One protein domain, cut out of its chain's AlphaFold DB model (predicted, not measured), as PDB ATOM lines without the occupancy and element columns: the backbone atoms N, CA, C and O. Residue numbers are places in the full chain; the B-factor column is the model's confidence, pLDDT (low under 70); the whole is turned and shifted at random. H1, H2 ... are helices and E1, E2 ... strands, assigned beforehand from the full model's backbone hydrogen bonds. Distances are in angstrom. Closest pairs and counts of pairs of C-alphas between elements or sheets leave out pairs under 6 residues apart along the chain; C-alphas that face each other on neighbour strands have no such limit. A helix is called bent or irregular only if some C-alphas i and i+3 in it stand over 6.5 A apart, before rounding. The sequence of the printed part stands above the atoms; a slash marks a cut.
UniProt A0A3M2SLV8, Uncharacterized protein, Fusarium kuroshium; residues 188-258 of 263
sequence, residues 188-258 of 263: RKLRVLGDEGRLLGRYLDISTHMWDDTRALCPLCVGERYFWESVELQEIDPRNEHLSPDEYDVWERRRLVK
ATOM      1  N   ARG A 188      74.239 155.514 132.058       90.81
ATOM      2  CA  ARG A 188      75.600 155.723 131.506       90.81
ATOM      3  C   ARG A 188      75.984 154.725 130.412       90.81
ATOM      4  O   ARG A 188      77.085 154.824 129.876       90.81
ATOM      5  N   LYS A 189      75.054 153.858 130.032       90.94
ATOM      6  CA  LYS A 189      75.171 152.857 128.983       90.94
ATOM      7  C   LYS A 189      74.119 153.162 127.924       90.94
ATOM      8  O   LYS A 189      73.109 153.801 128.199       90.94
ATOM      9  N   LEU A 190      74.384 152.765 126.702       88.75
ATOM     10  CA  LEU A 190      73.482 152.933 125.579       88.75
ATOM     11  C   LEU A 190      73.424 151.617 124.839       88.75
ATOM     12  O   LEU A 190      74.455 150.982 124.627       88.75
ATOM     13  N   ARG A 191      72.237 151.232 124.401       85.38
ATOM     14  CA  ARG A 191      72.095 150.319 123.278       85.38
ATOM     15  C   ARG A 191      72.150 151.143 122.011       85.38
ATOM     16  O   ARG A 191      71.436 152.131 121.851       85.38
ATOM     17  N   VAL A 192      73.036 150.750 121.113       78.56
ATOM     18  CA  VAL A 192      73.221 151.451 119.844       78.56
ATOM     19  C   VAL A 192      72.041 151.207 118.899       78.56
ATOM     20  O   VAL A 192      71.763 152.030 118.029       78.56
ATOM     21  N   LEU A 193      71.292 150.122 119.095       76.94
ATOM     22  CA  LEU A 193      70.042 149.868 118.390       76.94
ATOM     23  C   LEU A 193      68.826 150.446 119.126       76.94
ATOM     24  O   LEU A 193      68.833 150.701 120.329       76.94
ATOM     25  N   GLY A 194      67.737 150.632 118.379       79.50
ATOM     26  CA  GLY A 194      66.462 151.102 118.921       79.50
ATOM     27  C   GLY A 194      66.416 152.612 119.178       79.50
ATOM     28  O   GLY A 194      67.007 153.408 118.445       79.50
ATOM     29  N   ASP A 195      65.641 153.023 120.183       82.00
ATOM     30  CA  ASP A 195      65.403 154.440 120.487       82.00
ATOM     31  C   ASP A 195      66.655 155.170 120.985       82.00
ATOM     32  O   ASP A 195      66.928 156.283 120.532       82.00
ATOM     33  N   GLU A 196      67.448 154.534 121.850       81.62
ATOM     34  CA  GLU A 196      68.721 155.077 122.350       81.62
ATOM     35  C   GLU A 196      69.715 155.296 121.202       81.62
ATOM     36  O   GLU A 196      70.316 156.365 121.090       81.62
ATOM     37  N   GLY A 197      69.778 154.345 120.270       81.25
ATOM     38  CA  GLY A 197      70.501 154.455 119.010       81.25
ATOM     39  C   GLY A 197      70.102 155.642 118.147       81.25
ATOM     40  O   GLY A 197      70.949 156.377 117.643       81.25
ATOM     41  N   ARG A 198      68.794 155.868 117.980       83.19
ATOM     42  CA  ARG A 198      68.286 157.026 117.230       83.19
ATOM     43  C   ARG A 198      68.664 158.349 117.895       83.19
ATOM     44  O   ARG A 198      68.987 159.310 117.198       83.19
ATOM     45  N   LEU A 199      68.606 158.416 119.225       83.94
ATOM     46  CA  LEU A 199      69.022 159.596 119.986       83.94
ATOM     47  C   LEU A 199      70.530 159.835 119.860       83.94
ATOM     48  O   LEU A 199      70.948 160.966 119.618       83.94
ATOM     49  N   LEU A 200      71.326 158.771 119.948       84.88
ATOM     50  CA  LEU A 200      72.773 158.795 119.772       84.88
ATOM     51  C   LEU A 200      73.178 159.257 118.369       84.88
ATOM     52  O   LEU A 200      74.019 160.146 118.250       84.88
ATOM     53  N   GLY A 201      72.536 158.724 117.326       84.19
ATOM     54  CA  GLY A 201      72.777 159.131 115.942       84.19
ATOM     55  C   GLY A 201      72.517 160.620 115.718       84.19
ATOM     56  O   GLY A 201      73.331 161.306 115.112       84.19
ATOM     57  N   ARG A 202      71.440 161.167 116.302       85.25
ATOM     58  CA  ARG A 202      71.170 162.620 116.281       85.25
ATOM     59  C   ARG A 202      72.186 163.433 117.082       85.25
ATOM     60  O   ARG A 202      72.495 164.560 116.703       85.25
ATOM     61  N   TYR A 203      72.662 162.888 118.201       86.00
ATOM     62  CA  TYR A 203      73.616 163.566 119.072       86.00
ATOM     63  C   TYR A 203      74.993 163.699 118.422       86.00
ATOM     64  O   TYR A 203      75.574 164.784 118.472       86.00
ATOM     65  N   LEU A 204      75.489 162.623 117.810       85.69
ATOM     66  CA  LEU A 204      76.802 162.569 117.160       85.69
ATOM     67  C   LEU A 204      76.778 162.952 115.676       85.69
ATOM     68  O   LEU A 204      77.842 163.054 115.081       85.69
ATOM     69  N   ASP A 205      75.593 163.151 115.093       86.25
ATOM     70  CA  ASP A 205      75.403 163.322 113.647       86.25
ATOM     71  C   ASP A 205      75.987 162.148 112.834       86.25
ATOM     72  O   ASP A 205      76.691 162.312 111.840       86.25
ATOM     73  N   ILE A 206      75.711 160.925 113.300       82.38
ATOM     74  CA  ILE A 206      76.154 159.678 112.664       82.38
ATOM     75  C   ILE A 206      74.975 158.763 112.370       82.38
ATOM     76  O   ILE A 206      73.923 158.808 113.014       82.38
ATOM     77  N   SER A 207      75.180 157.859 111.419       78.31
ATOM     78  CA  SER A 207      74.230 156.793 111.149       78.31
ATOM     79  C   SER A 207      74.501 155.578 112.026       78.31
ATOM     80  O   SER A 207      75.552 154.961 111.913       78.31
ATOM     81  N   THR A 208      73.532 155.206 112.861       73.44
ATOM     82  CA  THR A 208      73.629 154.036 113.752       73.44
ATOM     83  C   THR A 208      73.054 152.755 113.144       73.44
ATOM     84  O   THR A 208      73.122 151.700 113.759       73.44
ATOM     85  N   HIS A 209      72.505 152.815 111.923       67.06
ATOM     86  CA  HIS A 209      71.888 151.661 111.252       67.06
ATOM     87  C   HIS A 209      72.884 150.567 110.842       67.06
ATOM     88  O   HIS A 209      72.459 149.470 110.495       67.06
ATOM     89  N   MET A 210      74.181 150.883 110.841       59.88
ATOM     90  CA  MET A 210      75.256 149.960 110.473       59.88
ATOM     91  C   MET A 210      75.823 149.196 111.670       59.88
ATOM     92  O   MET A 210      76.720 148.382 111.484       59.88
ATOM     93  N   TRP A 211      75.387 149.513 112.889       69.12
ATOM     94  CA  TRP A 211      75.948 148.916 114.095       69.12
ATOM     95  C   TRP A 211      75.046 147.760 114.531       69.12
ATOM     96  O   TRP A 211      73.819 147.880 114.489       69.12
ATOM     97  N   ASP A 212      75.658 146.651 114.940       68.50
ATOM     98  CA  ASP A 212      74.954 145.506 115.522       68.50
ATOM     99  C   ASP A 212      74.362 145.869 116.904       68.50
ATOM    100  O   ASP A 212      74.399 147.030 117.320       68.50
ATOM    101  N   ASP A 213      73.772 144.908 117.631       72.00
ATOM    102  CA  ASP A 213      73.264 145.110 119.006       72.00
ATOM    103  C   ASP A 213      74.419 145.318 120.005       72.00
ATOM    104  O   ASP A 213      74.708 144.499 120.878       72.00
ATOM    105  N   THR A 214      75.131 146.427 119.826       79.19
ATOM    106  CA  THR A 214      76.322 146.830 120.557       79.19
ATOM    107  C   THR A 214      75.915 147.715 121.728       79.19
ATOM    108  O   THR A 214      75.047 148.591 121.621       79.19
ATOM    109  N   ARG A 215      76.561 147.503 122.875       86.75
ATOM    110  CA  ARG A 215      76.381 148.341 124.066       86.75
ATOM    111  C   ARG A 215      77.489 149.378 124.097       86.75
ATOM    112  O   ARG A 215      78.642 149.002 124.026       86.75
ATOM    113  N   ALA A 216      77.190 150.659 124.252       89.94
ATOM    114  CA  ALA A 216      78.213 151.699 124.292       89.94
ATOM    115  C   ALA A 216      78.127 152.568 125.550       89.94
ATOM    116  O   ALA A 216      77.053 152.784 126.109       89.94
ATOM    117  N   LEU A 217      79.255 153.119 125.996       93.00
ATOM    118  CA  LEU A 217      79.266 154.100 127.086       93.00
ATOM    119  C   LEU A 217      78.693 155.443 126.624       93.00
ATOM    120  O   LEU A 217      79.066 155.956 125.579       93.00
ATOM    121  N   CYS A 218      77.838 156.084 127.420       92.25
ATOM    122  CA  CYS A 218      77.217 157.351 127.029       92.25
ATOM    123  C   CYS A 218      78.271 158.461 126.788       92.25
ATOM    124  O   CYS A 218      78.960 158.856 127.740       92.25
ATOM    125  N   PRO A 219      78.366 159.048 125.575       91.94
ATOM    126  CA  PRO A 219      79.383 160.053 125.254       91.94
ATOM    127  C   PRO A 219      79.199 161.357 126.041       91.94
ATOM    128  O   PRO A 219      80.162 162.094 126.258       91.94
ATOM    129  N   LEU A 220      77.976 161.641 126.497       91.69
ATOM    130  CA  LEU A 220      77.659 162.833 127.279       91.69
ATOM    131  C   LEU A 220      78.025 162.673 128.769       91.69
ATOM    132  O   LEU A 220      78.532 163.614 129.376       91.69
ATOM    133  N   CYS A 221      77.822 161.483 129.349       90.88
ATOM    134  CA  CYS A 221      78.147 161.210 130.756       90.88
ATOM    135  C   CYS A 221      79.604 160.794 130.972       90.88
ATOM    136  O   CYS A 221      80.241 161.232 131.926       90.88
ATOM    137  N   VAL A 222      80.125 159.915 130.119       90.25
ATOM    138  CA  VAL A 222      81.455 159.316 130.303       90.25
ATOM    139  C   VAL A 222      82.501 160.061 129.476       90.25
ATOM    140  O   VAL A 222      83.635 160.250 129.917       90.25
ATOM    141  N   GLY A 223      82.090 160.585 128.321       89.31
ATOM    142  CA  GLY A 223      82.929 161.337 127.400       89.31
ATOM    143  C   GLY A 223      83.076 160.625 126.059       89.31
ATOM    144  O   GLY A 223      83.227 159.411 125.998       89.31
ATOM    145  N   GLU A 224      83.092 161.414 124.990       88.69
ATOM    146  CA  GLU A 224      83.159 160.959 123.596       88.69
ATOM    147  C   GLU A 224      84.300 159.973 123.311       88.69
ATOM    148  O   GLU A 224      84.076 158.932 122.710       88.69
ATOM    149  N   ARG A 225      85.512 160.247 123.806       90.44
ATOM    150  CA  ARG A 225      86.654 159.336 123.633       90.44
ATOM    151  C   ARG A 225      86.345 157.917 124.124       90.44
ATOM    152  O   ARG A 225      86.739 156.958 123.481       90.44
ATOM    153  N   TYR A 226      85.679 157.794 125.270       91.19
ATOM    154  CA  TYR A 226      85.376 156.492 125.864       91.19
ATOM    155  C   TYR A 226      84.165 155.823 125.233       91.19
ATOM    156  O   TYR A 226      84.053 154.606 125.310       91.19
ATOM    157  N   PHE A 227      83.277 156.602 124.618       91.19
ATOM    158  CA  PHE A 227      82.246 156.061 123.746       91.19
ATOM    159  C   PHE A 227      82.882 155.386 122.525       91.19
ATOM    160  O   PHE A 227      82.594 154.223 122.281       91.19
ATOM    161  N   TRP A 228      83.799 156.061 121.823       88.94
ATOM    162  CA  TRP A 228      84.474 155.465 120.664       88.94
ATOM    163  C   TRP A 228      85.335 154.259 121.048       88.94
ATOM    164  O   TRP A 228      85.186 153.211 120.438       88.94
ATOM    165  N   GLU A 229      86.116 154.352 122.132       91.50
ATOM    166  CA  GLU A 229      86.875 153.204 122.668       91.50
ATOM    167  C   GLU A 229      85.942 152.020 122.991       91.50
ATOM    168  O   GLU A 229      86.262 150.872 122.723       91.50
ATOM    169  N   SER A 230      84.754 152.291 123.538       90.62
ATOM    170  CA  SER A 230      83.748 151.271 123.850       90.62
ATOM    171  C   SER A 230      83.196 150.584 122.596       90.62
ATOM    172  O   SER A 230      83.011 149.368 122.620       90.62
ATOM    173  N   VAL A 231      82.959 151.331 121.516       87.56
ATOM    174  CA  VAL A 231      82.493 150.791 120.229       87.56
ATOM    175  C   VAL A 231      83.599 149.970 119.558       87.56
ATOM    176  O   VAL A 231      83.367 148.815 119.214       87.56
ATOM    177  N   GLU A 232      84.815 150.516 119.467       86.94
ATOM    178  CA  GLU A 232      85.977 149.871 118.834       86.94
ATOM    179  C   GLU A 232      86.322 148.514 119.465       86.94
ATOM    180  O   GLU A 232      86.622 147.566 118.747       86.94
ATOM    181  N   LEU A 233      86.228 148.388 120.796       87.69
ATOM    182  CA  LEU A 233      86.517 147.137 121.513       87.69
ATOM    183  C   LEU A 233      85.500 146.013 121.238       87.69
ATOM    184  O   LEU A 233      85.753 144.864 121.601       87.69
ATOM    185  N   GLN A 234      84.348 146.330 120.643       82.69
ATOM    186  CA  GLN A 234      83.301 145.361 120.297       82.69
ATOM    187  C   GLN A 234      83.205 145.093 118.793       82.69
ATOM    188  O   GLN A 234      82.639 144.071 118.402       82.69
ATOM    189  N   GLU A 235      83.756 145.963 117.946       77.69
ATOM    190  CA  GLU A 235      83.797 145.735 116.503       77.69
ATOM    191  C   GLU A 235      84.730 144.564 116.165       77.69
ATOM    192  O   GLU A 235      85.847 144.450 116.674       77.69
ATOM    193  N   ILE A 236      84.276 143.674 115.279       65.19
ATOM    194  CA  ILE A 236      85.095 142.582 114.737       65.19
ATOM    195  C   ILE A 236      85.895 143.142 113.548       65.19
ATOM    196  O   ILE A 236      85.666 142.779 112.395       65.19
ATOM    197  N   ASP A 237      86.809 144.076 113.819       66.69
ATOM    198  CA  ASP A 237      87.816 144.521 112.847       66.69
ATOM    199  C   ASP A 237      89.145 143.805 113.150       66.69
ATOM    200  O   ASP A 237      89.670 143.949 114.256       66.69
ATOM    201  N   PRO A 238      89.744 143.062 112.197       60.97
ATOM    202  CA  PRO A 238      91.040 142.405 112.389       60.97
ATOM    203  C   PRO A 238      92.208 143.360 112.707       60.97
ATOM    204  O   PRO A 238      93.307 142.894 113.005       60.97
ATOM    205  N   ARG A 239      92.011 144.679 112.611       68.69
ATOM    206  CA  ARG A 239      92.995 145.708 112.981       68.69
ATOM    207  C   ARG A 239      92.868 146.190 114.426       68.69
ATOM    208  O   ARG A 239      93.798 146.846 114.896       68.69
ATOM    209  N   ASN A 240      91.768 145.875 115.108       70.94
ATOM    210  CA  ASN A 240      91.465 146.361 116.452       70.94
ATOM    211  C   ASN A 240      91.540 145.233 117.491       70.94
ATOM    212  O   ASN A 240      91.396 144.049 117.185       70.94
ATOM    213  N   GLU A 241      91.790 145.612 118.743       75.19
ATOM    214  CA  GLU A 241      91.719 144.697 119.881       75.19
ATOM    215  C   GLU A 241      90.243 144.423 120.196       75.19
ATOM    216  O   GLU A 241      89.549 145.270 120.752       75.19
ATOM    217  N   HIS A 242      89.748 143.252 119.796       83.19
ATOM    218  CA  HIS A 242      88.383 142.815 120.078       83.19
ATOM    219  C   HIS A 242      88.316 142.126 121.445       83.19
ATOM    220  O   HIS A 242      89.063 141.176 121.696       83.19
ATOM    221  N   LEU A 243      87.406 142.572 122.311       85.81
ATOM    222  CA  LEU A 243      87.141 141.937 123.600       85.81
ATOM    223  C   LEU A 243      85.959 140.977 123.497       85.81
ATOM    224  O   LEU A 243      84.917 141.304 122.927       85.81
ATOM    225  N   SER A 244      86.083 139.818 124.143       87.12
ATOM    226  CA  SER A 244      84.919 138.968 124.395       87.12
ATOM    227  C   SER A 244      83.882 139.698 125.272       87.12
ATOM    228  O   SER A 244      84.229 140.643 125.992       87.12
ATOM    229  N   PRO A 245      82.606 139.266 125.281       87.44
ATOM    230  CA  PRO A 245      81.568 139.910 126.092       87.44
ATOM    231  C   PRO A 245      81.923 140.052 127.583       87.44
ATOM    232  O   PRO A 245      81.671 141.101 128.176       87.44
ATOM    233  N   ASP A 246      82.564 139.038 128.174       89.31
ATOM    234  CA  ASP A 246      82.966 139.051 129.586       89.31
ATOM    235  C   ASP A 246      84.115 140.037 129.849       89.31
ATOM    236  O   ASP A 246      84.120 140.767 130.847       89.31
ATOM    237  N   GLU A 247      85.093 140.093 128.942       91.44
ATOM    238  CA  GLU A 247      86.204 141.046 129.020       91.44
ATOM    239  C   GLU A 247      85.708 142.483 128.864       91.44
ATOM    240  O   GLU A 247      86.144 143.373 129.603       91.44
ATOM    241  N   TYR A 248      84.748 142.696 127.962       90.69
ATOM    242  CA  TYR A 248      84.099 143.983 127.782       90.69
ATOM    243  C   TYR A 248      83.339 144.413 129.042       90.69
ATOM    244  O   TYR A 248      83.529 145.534 129.508       90.69
ATOM    245  N   ASP A 249      82.554 143.532 129.667       90.94
ATOM    246  CA  ASP A 249      81.831 143.846 130.908       90.94
ATOM    247  C   ASP A 249      82.785 144.212 132.067       90.94
ATOM    248  O   ASP A 249      82.458 145.032 132.934       90.94
ATOM    249  N   VAL A 250      83.980 143.612 132.114       92.31
ATOM    250  CA  VAL A 250      85.027 143.976 133.083       92.31
ATOM    251  C   VAL A 250      85.651 145.328 132.737       92.31
ATOM    252  O   VAL A 250      85.870 146.150 133.637       92.31
ATOM    253  N   TRP A 251      85.951 145.575 131.462       93.19
ATOM    254  CA  TRP A 251      86.474 146.858 130.993       93.19
ATOM    255  C   TRP A 251      85.484 147.997 131.266       93.19
ATOM    256  O   TRP A 251      85.873 149.019 131.840       93.19
ATOM    257  N   GLU A 252      84.204 147.791 130.951       92.06
ATOM    258  CA  GLU A 252      83.112 148.749 131.121       92.06
ATOM    259  C   GLU A 252      82.971 149.149 132.593       92.06
ATOM    260  O   GLU A 252      83.060 150.334 132.926       92.06
ATOM    261  N   ARG A 253      82.851 148.168 133.499       90.31
ATOM    262  CA  ARG A 253      82.770 148.418 134.948       90.31
ATOM    263  C   ARG A 253      83.988 149.167 135.466       90.31
ATOM    264  O   ARG A 253      83.861 150.188 136.140       90.31
ATOM    265  N   ARG A 254      85.196 148.730 135.093       90.31
ATOM    266  CA  ARG A 254      86.433 149.438 135.464       90.31
ATOM    267  C   ARG A 254      86.434 150.878 134.957       90.31
ATOM    268  O   ARG A 254      86.954 151.759 135.642       90.31
ATOM    269  N   ARG A 255      85.889 151.133 133.766       90.19
ATOM    270  CA  ARG A 255      85.815 152.472 133.177       90.19
ATOM    271  C   ARG A 255      84.809 153.359 133.900       90.19
ATOM    272  O   ARG A 255      85.129 154.522 134.157       90.19
ATOM    273  N   LEU A 256      83.644 152.822 134.256       88.31
ATOM    274  CA  LEU A 256      82.626 153.521 135.036       88.31
ATOM    275  C   LEU A 256      83.156 153.889 136.426       88.31
ATOM    276  O   LEU A 256      83.146 155.071 136.772       88.31
ATOM    277  N   VAL A 257      83.783 152.940 137.128       86.06
ATOM    278  CA  VAL A 257      84.450 153.180 138.420       86.06
ATOM    279  C   VAL A 257      85.536 154.249 138.299       86.06
ATOM    280  O   VAL A 257      85.567 155.204 139.072       86.06
ATOM    281  N   LYS A 258      86.406 154.166 137.280       84.44
ATOM    282  CA  LYS A 258      87.428 155.201 137.019       84.44
ATOM    283  C   LYS A 258      86.833 156.576 136.703       84.44
ATOM    284  O   LYS A 258      87.513 157.583 136.892       84.44
TER     285      LYS A 258
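What this domain is: This is residues 188 to 258 of the 263 residues of an uncharacterized protein of Fusarium kuroshium (UniProt A0A3M2SLV8). A small antiparallel strand pair, E1 and E2, has H2 packed on E2, with H1 at one end of the body and H3 at the other. The 71 printed residues run E1, H1, E2, H2, H3, mostly helix. The whole is compact, radius of gyration of the C-alphas 11.6 A, spanning 28 by 28 by 18 A.

Where its parts are: E1 is residues 189 to 191, from C-alpha 189 at (75.171, 152.857, 128.983). H1 is 194 to 204, 15.5 A long; E2 is 215 to 217. H2 is 219 to 232, 13.7 A, irregular: C-alphas 221 and 224 are 8.7 A apart. H3 is 245 to 258, 19.7 A, ending at C-alpha 258 (87.428, 155.201, 137.019).

How they stand to each other: N 190 and O 216 of E1 and E2 are 2.7 A apart, within hydrogen-bond range. The closest C-alphas of E2 and H2, Leu 217 and Phe 227, are 4.9 A apart; those of E1 and H1, Leu 190 and Glu 196, 6.1 A. H2 and H3 are close but not clearly touching, Val 222 to Leu 256 at 7.6 A between closest C-alphas, a shallow tilt of 31 degrees, opposite ways. H1 and H3 are apart. Every O i to N i+4 pair is within hydrogen-bond range in H1 and H3, 7 of 10 in H2.

The domain as a whole: The printed part has no cut. The H2 to H3 link, 12 residues, is long. Residues 209 to 212 and 236 to 239 have pLDDT under 70.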